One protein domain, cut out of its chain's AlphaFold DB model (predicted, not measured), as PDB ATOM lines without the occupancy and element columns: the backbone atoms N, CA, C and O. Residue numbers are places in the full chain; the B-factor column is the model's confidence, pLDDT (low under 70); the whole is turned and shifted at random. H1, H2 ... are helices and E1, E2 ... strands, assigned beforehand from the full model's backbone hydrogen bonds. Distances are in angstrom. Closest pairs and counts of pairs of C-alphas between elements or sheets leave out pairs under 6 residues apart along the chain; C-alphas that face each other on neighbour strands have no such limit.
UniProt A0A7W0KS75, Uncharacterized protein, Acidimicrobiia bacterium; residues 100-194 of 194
ATOM      1  N   GLY A 100     138.112 190.994 191.956       86.50
ATOM      2  CA  GLY A 100     139.424 190.374 192.109       86.50
ATOM      3  C   GLY A 100     140.143 190.051 190.802       86.50
ATOM      4  O   GLY A 100     139.574 190.211 189.722       86.50
ATOM      5  N   PRO A 101     141.385 189.549 190.909       87.12
ATOM      6  CA  PRO A 101     142.239 189.330 189.752       87.12
ATOM      7  C   PRO A 101     141.697 188.212 188.860       87.12
ATOM      8  O   PRO A 101     141.693 188.360 187.649       87.12
ATOM      9  N   LEU A 102     141.176 187.113 189.413       91.44
ATOM     10  CA  LEU A 102     140.471 186.091 188.637       91.44
ATOM     11  C   LEU A 102     139.014 186.000 189.080       91.44
ATOM     12  O   LEU A 102     138.728 185.767 190.253       91.44
ATOM     13  N   ARG A 103     138.088 186.099 188.128       93.62
ATOM     14  CA  ARG A 103     136.668 185.815 188.334       93.62
ATOM     15  C   ARG A 103     136.354 184.410 187.840       93.62
ATOM     16  O   ARG A 103     136.356 184.150 186.639       93.62
ATOM     17  N   THR A 104     136.074 183.503 188.766       92.94
ATOM     18  CA  THR A 104     135.690 182.118 188.456       92.94
ATOM     19  C   THR A 104     134.335 182.055 187.729       92.94
ATOM     20  O   THR A 104     133.549 183.002 187.824       92.94
ATOM     21  N   PRO A 105     133.991 180.928 187.075       91.75
ATOM     22  CA  PRO A 105     132.674 180.738 186.453       91.75
ATOM     23  C   PRO A 105     131.485 180.898 187.416       91.75
ATOM     24  O   PRO A 105     130.382 181.224 186.994       91.75
ATOM     25  N   LEU A 106     131.710 180.708 188.722       90.12
ATOM     26  CA  LEU A 106     130.714 180.907 189.781       90.12
ATOM     27  C   LEU A 106     130.610 182.371 190.248       90.12
ATOM     28  O   LEU A 106     129.990 182.648 191.273       90.12
ATOM     29  N   GLY A 107     131.279 183.301 189.564       88.12
ATOM     30  CA  GLY A 107     131.326 184.719 189.923       88.12
ATOM     31  C   GLY A 107     132.200 185.038 191.138       88.12
ATOM     32  O   GLY A 107     132.270 186.192 191.552       88.12
ATOM     33  N   ARG A 108     132.883 184.043 191.720       90.38
ATOM     34  CA  ARG A 108     133.751 184.246 192.887       90.38
ATOM     35  C   ARG A 108     135.117 184.767 192.476       90.38
ATOM     36  O   ARG A 108     135.656 184.334 191.457       90.38
ATOM     37  N   SER A 109     135.672 185.618 193.329       91.31
ATOM     38  CA  SER A 109     137.064 186.041 193.265       91.31
ATOM     39  C   SER A 109     138.016 184.890 193.566       91.31
ATOM     40  O   SER A 109     137.755 184.071 194.450       91.31
ATOM     41  N   ALA A 110     139.133 184.856 192.857       90.88
ATOM     42  CA  ALA A 110     140.224 183.932 193.070       90.88
ATOM     43  C   ALA A 110     141.575 184.632 192.861       90.88
ATOM     44  O   ALA A 110     141.680 185.521 192.012       90.88
ATOM     45  N   PRO A 111     142.623 184.228 193.596       90.12
ATOM     46  CA  PRO A 111     143.958 184.765 193.398       90.12
ATOM     47  C   PRO A 111     144.621 184.173 192.148       90.12
ATOM     48  O   PRO A 111     144.420 183.003 191.813       90.12
ATOM     49  N   VAL A 112     145.481 184.969 191.514       86.44
ATOM     50  CA  VAL A 112     146.489 184.493 190.559       86.44
ATOM     51  C   VAL A 112     147.852 184.774 191.174       86.44
ATOM     52  O   VAL A 112     148.228 185.928 191.358       86.44
ATOM     53  N   ASN A 113     148.579 183.718 191.525       86.06
ATOM     54  CA  ASN A 113     149.822 183.817 192.287       86.06
ATOM     55  C   ASN A 113     151.023 183.453 191.424       86.06
ATOM     56  O   ASN A 113     150.913 182.663 190.494       86.06
ATOM     57  N   GLY A 114     152.197 183.963 191.762       75.88
ATOM     58  CA  GLY A 114     153.450 183.542 191.144       75.88
ATOM     59  C   GLY A 114     154.547 184.551 191.443       75.88
ATOM     60  O   GLY A 114     154.234 185.740 191.528       75.88
ATOM     61  N   PRO A 115     155.795 184.097 191.625       60.44
ATOM     62  CA  PRO A 115     156.876 184.943 192.118       60.44
ATOM     63  C   PRO A 115     157.191 186.085 191.147       60.44
ATOM     64  O   PRO A 115     157.393 187.211 191.586       60.44
ATOM     65  N   VAL A 116     157.183 185.813 189.838       61.41
ATOM     66  CA  VAL A 116     157.441 186.790 188.772       61.41
ATOM     67  C   VAL A 116     156.765 186.300 187.485       61.41
ATOM     68  O   VAL A 116     156.659 185.091 187.261       61.41
ATOM     69  N   ALA A 117     156.333 187.211 186.605       62.94
ATOM     70  CA  ALA A 117     156.148 186.839 185.201       62.94
ATOM     71  C   ALA A 117     157.473 186.236 184.672       62.94
ATOM     72  O   ALA A 117     158.541 186.708 185.058       62.94
ATOM     73  N   PRO A 118     157.445 185.183 183.843       77.31
ATOM     74  CA  PRO A 118     156.314 184.735 183.036       77.31
ATOM     75  C   PRO A 118     155.466 183.618 183.657       77.31
ATOM     76  O   PRO A 118     154.605 183.114 182.951       77.31
ATOM     77  N   LEU A 119     155.681 183.207 184.914       87.00
ATOM     78  CA  LEU A 119     155.049 182.015 185.499       87.00
ATOM     79  C   LEU A 119     154.059 182.363 186.620       87.00
ATOM     80  O   LEU A 119     154.402 183.023 187.602       87.00
ATOM     81  N   ARG A 120     152.826 181.874 186.501       90.50
ATOM     82  CA  ARG A 120     151.730 182.084 187.451       90.50
ATOM     83  C   ARG A 120     150.969 180.782 187.719       90.50
ATOM     84  O   ARG A 120     151.141 179.770 187.047       90.50
ATOM     85  N   THR A 121     150.100 180.818 188.716       91.50
ATOM     86  CA  THR A 121     149.202 179.744 189.138       91.50
ATOM     87  C   THR A 121     147.819 180.330 189.366       91.50
ATOM     88  O   THR A 121     147.686 181.455 189.848       91.50
ATOM     89  N   ALA A 122     146.795 179.566 189.008       93.00
ATOM     90  CA  ALA A 122     145.394 179.932 189.163       93.00
ATOM     91  C   ALA A 122     144.589 178.683 189.551       93.00
ATOM     92  O   ALA A 122     145.024 177.570 189.245       93.00
ATOM     93  N   PRO A 123     143.414 178.831 190.186       94.19
ATOM     94  CA  PRO A 123     142.549 177.701 190.501       94.19
ATOM     95  C   PRO A 123     142.181 176.847 189.290       94.19
ATOM     96  O   PRO A 123     142.069 177.331 188.158       94.19
ATOM     97  N   ASP A 124     141.917 175.569 189.548       95.12
ATOM     98  CA  ASP A 124     141.572 174.587 188.515       95.12
ATOM     99  C   ASP A 124     140.225 174.850 187.843       95.12
ATOM    100  O   ASP A 124     139.995 174.426 186.712       95.12
ATOM    101  N   SER A 125     139.357 175.629 188.492       94.81
ATOM    102  CA  SER A 125     138.098 176.097 187.914       94.81
ATOM    103  C   SER A 125     138.276 177.056 186.735       94.81
ATOM    104  O   SER A 125     137.299 177.347 186.052       94.81
ATOM    105  N   GLY A 126     139.479 177.607 186.538       95.06
ATOM    106  CA  GLY A 126     139.713 178.675 185.570       95.06
ATOM    107  C   GLY A 126     138.880 179.926 185.863       95.06
ATOM    108  O   GLY A 126     138.424 180.138 186.996       95.06
ATOM    109  N   GLY A 127     138.691 180.761 184.845       95.00
ATOM    110  CA  GLY A 127     137.894 181.982 184.942       95.00
ATOM    111  C   GLY A 127     138.388 183.114 184.048       95.00
ATOM    112  O   GLY A 127     139.281 182.941 183.226       95.00
ATOM    113  N   THR A 128     137.818 184.300 184.229       94.06
ATOM    114  CA  THR A 128     138.280 185.524 183.569       94.06
ATOM    115  C   THR A 128     139.339 186.193 184.430       94.06
ATOM    116  O   THR A 128     139.043 186.645 185.534       94.06
ATOM    117  N   TRP A 129     140.569 186.246 183.939       91.12
ATOM    118  CA  TRP A 129     141.679 186.922 184.590       91.12
ATOM    119  C   TRP A 129     141.720 188.377 184.120       91.12
ATOM    120  O   TRP A 129     141.909 188.650 182.932       91.12
ATOM    121  N   ALA A 130     141.526 189.300 185.062       86.75
ATOM    122  CA  ALA A 130     141.837 190.714 184.925       86.75
ATOM    123  C   ALA A 130     143.353 190.850 184.741       86.75
ATOM    124  O   ALA A 130     144.132 190.931 185.679       86.75
ATOM    125  N   PHE A 131     143.784 190.713 183.497       81.38
ATOM    126  CA  PHE A 131     145.147 190.935 183.054       81.38
ATOM    127  C   PHE A 131     145.064 191.413 181.608       81.38
ATOM    128  O   PHE A 131     144.203 190.916 180.871       81.38
ATOM    129  N   PRO A 132     145.910 192.365 181.181       71.75
ATOM    130  CA  PRO A 132     145.904 192.831 179.803       71.75
ATOM    131  C   PRO A 132     146.052 191.649 178.838       71.75
ATOM    132  O   PRO A 132     147.060 190.938 178.863       71.75
ATOM    133  N   GLY A 133     145.028 191.427 178.010       71.38
ATOM    134  CA  GLY A 133     144.946 190.317 177.071       71.38
ATOM    135  C   GLY A 133     146.032 190.402 176.010       71.38
ATOM    136  O   GLY A 133     145.826 190.962 174.942       71.38
ATOM    137  N   THR A 134     147.190 189.831 176.312       75.69
ATOM    138  CA  THR A 134     148.301 189.651 175.381       75.69
ATOM    139  C   THR A 134     148.298 188.208 174.901       75.69
ATOM    140  O   THR A 134     148.256 187.273 175.698       75.69
ATOM    141  N   GLY A 135     148.329 187.993 173.587       80.75
ATOM    142  CA  GLY A 135     148.449 186.641 173.042       80.75
ATOM    143  C   GLY A 135     149.753 185.979 173.499       80.75
ATOM    144  O   GLY A 135     150.792 186.630 173.541       80.75
ATOM    145  N   GLY A 136     149.709 184.684 173.828       88.00
ATOM    146  CA  GLY A 136     150.895 183.901 174.212       88.00
ATOM    147  C   GLY A 136     150.868 183.308 175.621       88.00
ATOM    148  O   GLY A 136     151.789 182.580 175.989       88.00
ATOM    149  N   TRP A 137     149.811 183.562 176.393       92.25
ATOM    150  CA  TRP A 137     149.570 182.856 177.649       92.25
ATOM    151  C   TRP A 137     149.062 181.433 177.408       92.25
ATOM    152  O   TRP A 137     148.200 181.196 176.558       92.25
ATOM    153  N   LEU A 138     149.595 180.494 178.184       94.44
ATOM    154  CA  LEU A 138     149.242 179.080 178.167       94.44
ATOM    155  C   LEU A 138     148.916 178.593 179.584       94.44
ATOM    156  O   LEU A 138     149.558 179.036 180.531       94.44
ATOM    157  N   ARG A 139     147.976 177.653 179.728       95.19
ATOM    158  CA  ARG A 139     147.770 176.822 180.926       95.19
ATOM    159  C   ARG A 139     148.288 175.418 180.623       95.19
ATOM    160  O   ARG A 139     147.683 174.686 179.844       95.19
ATOM    161  N   GLY A 140     149.435 175.036 181.181       92.88
ATOM    162  CA  GLY A 140     150.132 173.834 180.709       92.88
ATOM    163  C   GLY A 140     150.513 173.985 179.230       92.88
ATOM    164  O   GLY A 140     151.373 174.787 178.914       92.88
ATOM    165  N   LEU A 141     149.879 173.259 178.310       93.25
ATOM    166  CA  LEU A 141     150.074 173.455 176.859       93.25
ATOM    167  C   LEU A 141     148.852 174.076 176.167       93.25
ATOM    168  O   LEU A 141     148.881 174.341 174.965       93.25
ATOM    169  N   GLU A 142     147.774 174.298 176.915       95.56
ATOM    170  CA  GLU A 142     146.530 174.840 176.393       95.56
ATOM    171  C   GLU A 142     146.617 176.359 176.277       95.56
ATOM    172  O   GLU A 142     147.147 177.028 177.161       95.56
ATOM    173  N   ARG A 143     146.093 176.924 175.189       94.88
ATOM    174  CA  ARG A 143     146.075 178.378 175.002       94.88
ATOM    175  C   ARG A 143     145.077 179.032 175.947       94.88
ATOM    176  O   ARG A 143     143.973 178.534 176.116       94.88
ATOM    177  N   VAL A 144     145.456 180.183 176.492       94.50
ATOM    178  CA  VAL A 144     144.563 181.069 177.242       94.50
ATOM    179  C   VAL A 144     144.018 182.112 176.259       94.50
ATOM    180  O   VAL A 144     144.776 183.000 175.853       94.50
ATOM    181  N   PRO A 145     142.761 181.990 175.789       93.50
ATOM    182  CA  PRO A 145     142.194 182.951 174.853       93.50
ATOM    183  C   PRO A 145     142.001 184.332 175.485       93.50
ATOM    184  O   PRO A 145     141.964 184.490 176.703       93.50
ATOM    185  N   VAL A 146     141.871 185.341 174.624       89.81
ATOM    186  CA  VAL A 146     141.498 186.706 175.008       89.81
ATOM    187  C   VAL A 146     140.025 186.910 174.660       89.81
ATOM    188  O   VAL A 146     139.615 186.639 173.530       89.81
ATOM    189  N   ASN A 147     139.225 187.383 175.611       88.50
ATOM    190  CA  ASN A 147     137.808 187.649 175.388       88.50
ATOM    191  C   ASN A 147     137.562 189.004 174.711       88.50
ATOM    192  O   ASN A 147     138.471 189.797 174.470       88.50
ATOM    193  N   ARG A 148     136.287 189.309 174.441       84.25
ATOM    194  CA  ARG A 148     135.876 190.576 173.806       84.25
ATOM    195  C   ARG A 148     136.268 191.821 174.610       84.25
ATOM    196  O   ARG A 148     136.499 192.870 174.017       84.25
ATOM    197  N   ALA A 149     136.362 191.700 175.934       79.50
ATOM    198  CA  ALA A 149     136.789 192.767 176.838       79.50
ATOM    199  C   ALA A 149     138.323 192.915 176.917       79.50
ATOM    200  O   ALA A 149     138.819 193.748 177.670       79.50
ATOM    201  N   GLY A 150     139.085 192.118 176.158       81.19
ATOM    202  CA  GLY A 150     140.544 192.161 176.176       81.19
ATOM    203  C   GLY A 150     141.151 191.542 177.437       81.19
ATOM    204  O   GLY A 150     142.253 191.929 177.818       81.19
ATOM    205  N   LEU A 151     140.435 190.622 178.093       86.88
ATOM    206  CA  LEU A 151     140.876 189.885 179.280       86.88
ATOM    207  C   LEU A 151     141.225 188.441 178.937       86.88
ATOM    208  O   LEU A 151     140.712 187.893 177.964       86.88
ATOM    209  N   LEU A 152     142.052 187.805 179.763       90.25
ATOM    210  CA  LEU A 152     142.434 186.409 179.582       90.25
ATOM    211  C   LEU A 152     141.357 185.461 180.128       90.25
ATOM    212  O   LEU A 152     140.950 185.557 181.283       90.25
ATOM    213  N   GLU A 153     140.909 184.512 179.315       94.81
ATOM    214  CA  GLU A 153     140.006 183.431 179.716       94.81
ATOM    215  C   GLU A 153     140.833 182.205 180.080       94.81
ATOM    216  O   GLU A 153     141.222 181.410 179.230       94.81
ATOM    217  N   VAL A 154     141.142 182.070 181.367       95.19
ATOM    218  CA  VAL A 154     141.908 180.948 181.901       95.19
ATOM    219  C   VAL A 154     141.072 179.668 181.786       95.19
ATOM    220  O   VAL A 154     140.036 179.580 182.458       95.19
ATOM    221  N   PRO A 155     141.516 178.662 181.005       95.81
ATOM    222  CA  PRO A 155     140.812 177.389 180.875       95.81
ATOM    223  C   PRO A 155     140.740 176.645 182.206       95.81
ATOM    224  O   PRO A 155     141.561 176.873 183.095       95.81
ATOM    225  N   THR A 156     139.788 175.729 182.355       96.06
ATOM    226  CA  THR A 156     139.774 174.767 183.471       96.06
ATOM    227  C   THR A 156     140.937 173.776 183.368       96.06
ATOM    228  O   THR A 156     141.449 173.542 182.280       96.06
ATOM    229  N   GLY A 157     141.307 173.123 184.468       93.25
ATOM    230  CA  GLY A 157     142.331 172.069 184.490       93.25
ATOM    231  C   GLY A 157     143.461 172.383 185.456       93.25
ATOM    232  O   GLY A 157     143.407 173.377 186.152       93.25
ATOM    233  N   SER A 158     144.501 171.563 185.524       89.75
ATOM    234  CA  SER A 158     145.645 171.793 186.417       89.75
ATOM    235  C   SER A 158     146.872 172.236 185.627       89.75
ATOM    236  O   SER A 158     147.096 171.752 184.520       89.75
ATOM    237  N   GLY A 159     147.704 173.104 186.197       91.69
ATOM    238  CA  GLY A 159     149.007 173.443 185.619       91.69
ATOM    239  C   GLY A 159     149.362 174.923 185.724       91.69
ATOM    240  O   GLY A 159     148.508 175.749 186.055       91.69
ATOM    241  N   PRO A 160     150.630 175.265 185.456       93.00
ATOM    242  CA  PRO A 160     151.068 176.645 185.495       93.00
ATOM    243  C   PRO A 160     150.463 177.447 184.345       93.00
ATOM    244  O   PRO A 160     150.317 176.951 183.225       93.00
ATOM    245  N   LEU A 161     150.191 178.716 184.629       92.69
ATOM    246  CA  LEU A 161     150.004 179.742 183.620       92.69
ATOM    247  C   LEU A 161     151.374 180.279 183.221       92.69
ATOM    248  O   LEU A 161     152.116 180.738 184.088       92.69
ATOM    249  N   TRP A 162     151.726 180.229 181.943       92.31
ATOM    250  CA  TRP A 162     153.006 180.758 181.485       92.31
ATOM    251  C   TRP A 162     152.931 181.462 180.141       92.31
ATOM    252  O   TRP A 162     152.133 181.112 179.274       92.31
ATOM    253  N   TYR A 163     153.776 182.477 179.989       91.38
ATOM    254  CA  TYR A 163     153.887 183.265 178.772       91.38
ATOM    255  C   TYR A 163     154.991 182.700 177.876       91.38
ATOM    256  O   TYR A 163     156.179 182.906 178.139       91.38
ATOM    257  N   TRP A 164     154.621 181.965 176.825       91.12
ATOM    258  CA  TRP A 164     155.602 181.267 175.985       91.12
ATOM    259  C   TRP A 164     156.605 182.182 175.269       91.12
ATOM    260  O   TRP A 164     157.760 181.764 175.149       91.12
ATOM    261  N   PRO A 165     156.262 183.422 174.855       89.81
ATOM    262  CA  PRO A 165     157.242 184.312 174.238       89.81
ATOM    263  C   PRO A 165     158.384 184.716 175.180       89.81
ATOM    264  O   PRO A 165     159.428 185.152 174.706       89.81
ATOM    265  N   ALA A 166     158.251 184.514 176.496       87.75
ATOM    266  CA  ALA A 166     159.360 184.716 177.428       87.75
ATOM    267  C   ALA A 166     160.465 183.651 177.305       87.75
ATOM    268  O   ALA A 166     161.601 183.915 177.680       87.75
ATOM    269  N   VAL A 167     160.171 182.460 176.770       89.31
ATOM    270  CA  VAL A 167     161.168 181.384 176.617       89.31
ATOM    271  C   VAL A 167     162.343 181.791 175.720       89.31
ATOM    272  O   VAL A 167     163.479 181.688 176.181       89.31
ATOM    273  N   PRO A 168     162.141 182.265 174.473       90.88
ATOM    274  CA  PRO A 168     163.259 182.694 173.634       90.88
ATOM    275  C   PRO A 168     164.022 183.889 174.221       90.88
ATOM    276  O   PRO A 168     165.237 183.950 174.057       90.88
ATOM    277  N   ILE A 169     163.346 184.794 174.941       87.81
ATOM    278  CA  ILE A 169     163.988 185.932 175.624       87.81
ATOM    279  C   ILE A 169     164.948 185.421 176.703       87.81
ATOM    280  O   ILE A 169     166.131 185.745 176.672       87.81
ATOM    281  N   LEU A 170     164.474 184.532 177.582       87.75
ATOM    282  CA  LEU A 170     165.302 183.928 178.629       87.75
ATOM    283  C   LEU A 170     166.498 183.161 178.049       87.75
ATOM    284  O   LEU A 170     167.598 183.229 178.591       87.75
ATOM    285  N   LEU A 171     166.309 182.445 176.936       91.62
ATOM    286  CA  LEU A 171     167.408 181.766 176.245       91.62
ATOM    287  C   LEU A 171     168.437 182.760 175.683       91.62
ATOM    288  O   LEU A 171     169.639 182.504 175.776       91.62
ATOM    289  N   GLY A 172     167.978 183.888 175.138       93.88
ATOM    290  CA  GLY A 172     168.834 184.980 174.676       93.88
ATOM    291  C   GLY A 172     169.656 185.596 175.807       93.88
ATOM    292  O   GLY A 172     170.874 185.719 175.676       93.88
ATOM    293  N   ASP A 173     169.022 185.890 176.944       91.00
ATOM    294  CA  ASP A 173     169.693 186.443 178.126       91.00
ATOM    295  C   ASP A 173     170.761 185.486 178.667       91.00
ATOM    296  O   ASP A 173     171.894 185.889 178.945       91.00
ATOM    297  N   ILE A 174     170.442 184.190 178.755       94.88
ATOM    298  CA  ILE A 174     171.397 183.157 179.176       94.88
ATOM    299  C   ILE A 174     172.593 183.101 178.217       94.88
ATOM    300  O   ILE A 174     173.739 183.040 178.667       94.88
ATOM    301  N   ALA A 175     172.352 183.144 176.903       96.19
ATOM    302  CA  ALA A 175     173.417 183.130 175.905       96.19
ATOM    303  C   ALA A 175     174.312 184.378 175.998       96.19
ATOM    304  O   ALA A 175     175.538 184.260 175.936       96.19
ATOM    305  N   ALA A 176     173.721 185.557 176.205       95.19
ATOM    306  CA  ALA A 176     174.454 186.808 176.377       95.19
ATOM    307  C   ALA A 176     175.344 186.779 177.630       95.19
ATOM    308  O   ALA A 176     176.532 187.103 177.560       95.19
ATOM    309  N   LEU A 177     174.804 186.319 178.763       96.19
ATOM    310  CA  LEU A 177     175.559 186.165 180.009       96.19
ATOM    311  C   LEU A 177     176.697 185.147 179.869       96.19
ATOM    312  O   LEU A 177     177.807 185.394 180.343       96.19
ATOM    313  N   ALA A 178     176.452 184.026 179.186       96.12
ATOM    314  CA  ALA A 178     177.482 183.031 178.907       96.12
ATOM    315  C   ALA A 178     178.602 183.601 178.019       96.12
ATOM    316  O   ALA A 178     179.781 183.385 178.306       96.12
ATOM    317  N   GLY A 179     178.248 184.370 176.985       96.19
ATOM    318  CA  GLY A 179     179.204 185.061 176.118       96.19
ATOM    319  C   GLY A 179     180.061 186.071 176.882       96.19
ATOM    320  O   GLY A 179     181.285 186.072 176.741       96.19
ATOM    321  N   LEU A 180     179.442 186.868 177.759       95.75
ATOM    322  CA  LEU A 180     180.149 187.813 178.624       95.75
ATOM    323  C   LEU A 180     181.117 187.095 179.573       95.75
ATOM    324  O   LEU A 180     182.281 187.482 179.684       95.75
ATOM    325  N   ALA A 181     180.667 186.024 180.231       94.88
ATOM    326  CA  ALA A 181     181.501 185.237 181.132       94.88
ATOM    327  C   ALA A 181     182.691 184.589 180.405       94.88
ATOM    328  O   ALA A 181     183.805 184.560 180.936       94.88
ATOM    329  N   TRP A 182     182.475 184.097 179.182       95.38
ATOM    330  CA  TRP A 182     183.534 183.530 178.353       95.38
ATOM    331  C   TRP A 182     184.566 184.587 177.951       95.38
ATOM    332  O   TRP A 182     185.758 184.374 178.173       95.38
ATOM    333  N   ALA A 183     184.118 185.753 177.478       93.62
ATOM    334  CA  ALA A 183     184.997 186.868 177.136       93.62
ATOM    335  C   ALA A 183     185.833 187.324 178.343       93.62
ATOM    336  O   ALA A 183     187.050 187.445 178.247       93.62
ATOM    337  N   LEU A 184     185.219 187.496 179.520       93.31
ATOM    338  CA  LEU A 184     185.936 187.855 180.750       93.31
ATOM    339  C   LEU A 184     186.986 186.809 181.156       93.31
ATOM    340  O   LEU A 184     188.019 187.157 181.730       93.31
ATOM    341  N   ARG A 185     186.743 185.528 180.859       93.12
ATOM    342  CA  ARG A 185     187.697 184.447 181.127       93.12
ATOM    343  C   ARG A 185     188.887 184.478 180.168       93.12
ATOM    344  O   ARG A 185     190.002 184.226 180.613       93.12
ATOM    345  N   THR A 186     188.665 184.779 178.889       91.38
ATOM    346  CA  THR A 186     189.725 184.851 177.868       91.38
ATOM    347  C   THR A 186     190.525 186.152 177.921       91.38
ATOM    348  O   THR A 186     191.677 186.168 177.506       91.38
ATOM    349  N   SER A 187     189.946 187.225 178.463       82.56
ATOM    350  CA  SER A 187     190.584 188.544 178.574       82.56
ATOM    351  C   SER A 187     191.480 188.711 179.804       82.56
ATOM    352  O   SER A 187     191.971 189.813 180.037       82.56
ATOM    353  N   ARG A 188     191.695 187.668 180.622       73.94
ATOM    354  CA  ARG A 188     192.669 187.741 181.721       73.94
ATOM    355  C   ARG A 188     194.079 187.810 181.120       73.94
ATOM    356  O   ARG A 188     194.500 186.818 180.526       73.94
ATOM    357  N   PRO A 189     194.806 188.933 181.255       63.12
ATOM    358  CA  PRO A 189     196.152 189.035 180.721       63.12
ATOM    359  C   PRO A 189     197.044 188.026 181.438       63.12
ATOM    360  O   PRO A 189     197.029 187.932 182.668       63.12
ATOM    361  N   THR A 190     197.819 187.271 180.662       58.56
ATOM    362  CA  THR A 190     198.968 186.521 181.162       58.56
ATOM    363  C   THR A 190     199.848 187.525 181.893       58.56
ATOM    364  O   THR A 190     200.439 188.398 181.265       58.56
ATOM    365  N   THR A 191     199.860 187.483 183.223       57.94
ATOM    366  CA  THR A 191     200.810 188.266 184.007       57.94
ATOM    367  C   THR A 191     202.189 187.743 183.629       57.94
ATOM    368  O   THR A 191     202.552 186.634 184.019       57.94
ATOM    369  N   GLU A 192     202.898 188.489 182.780       55.06
ATOM    370  CA  GLU A 192     204.304 188.251 182.484       55.06
ATOM    371  C   GLU A 192     205.054 188.197 183.815       55.06
ATOM    372  O   GLU A 192     205.040 189.148 184.600       55.06
ATOM    373  N   GLN A 193     205.639 187.033 184.096       45.81
ATOM    374  CA  GLN A 193     206.615 186.874 185.161       45.81
ATOM    375  C   GLN A 193     207.867 187.654 184.749       45.81
ATOM    376  O   GLN A 193     208.478 187.332 183.730       45.81
ATOM    377  N   VAL A 194     208.196 188.684 185.531       53.31
ATOM    378  CA  VAL A 194     209.517 189.337 185.555       53.31
ATOM    379  C   VAL A 194     210.461 188.500 186.404       53.31
ATOM    380  O   VAL A 194     210.011 188.045 187.482       53.31
TER     381      VAL A 194
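AT A GLANCE: This is residues 100 to 194 of the 194 residues of an uncharacterized protein of Acidimicrobiia bacterium (UniProt A0A7W0KS75). With little regular structure, a compact head of loops and two small two-stranded sheets, E1-E3 and E2-E4, has one long stalk: residues 168 to 194, mostly helix H1, stick out. Of 95 printed residues, 37 are in named elements, in order E1, E2, E3, E4, H1; both sheets are antiparallel, the class mixed. The whole is extended, with a radius of gyration of the C-alphas of 20.8 A and spans of 79 by 21 by 20 A.

IN THESE COORDINATES: Residues 100 to 126, beginning at C-alpha 100 (139.424, 190.374, 192.109), hold no named element. E1 is residues 127 to 132, 14.4 A; E2 137 to 139; E3 151 to 154; E4 161 to 163. H1, residues 166 to 186, 30.4 A, ends at C-alpha 186 (189.725, 184.851, 177.868).

HOW THE PARTS SIT: E1 and E3 are antiparallel at 141 degrees, with N 129 and O 152 within hydrogen-bond range, 2.8 A. E2 and E4 are antiparallel at 151 degrees, with N 138 and O 162 at 2.8 A. H1 is apart from E1, E2 and E3; its every O i to N i+4 pair is within range.

THE WHOLE: The farthest C-alphas, Leu 106 and Val 194, are 79.4 A apart. The printed part has no cut; link E2 to E3 is long. Residues 115 to 117 and 189 to 194 have pLDDT under 70.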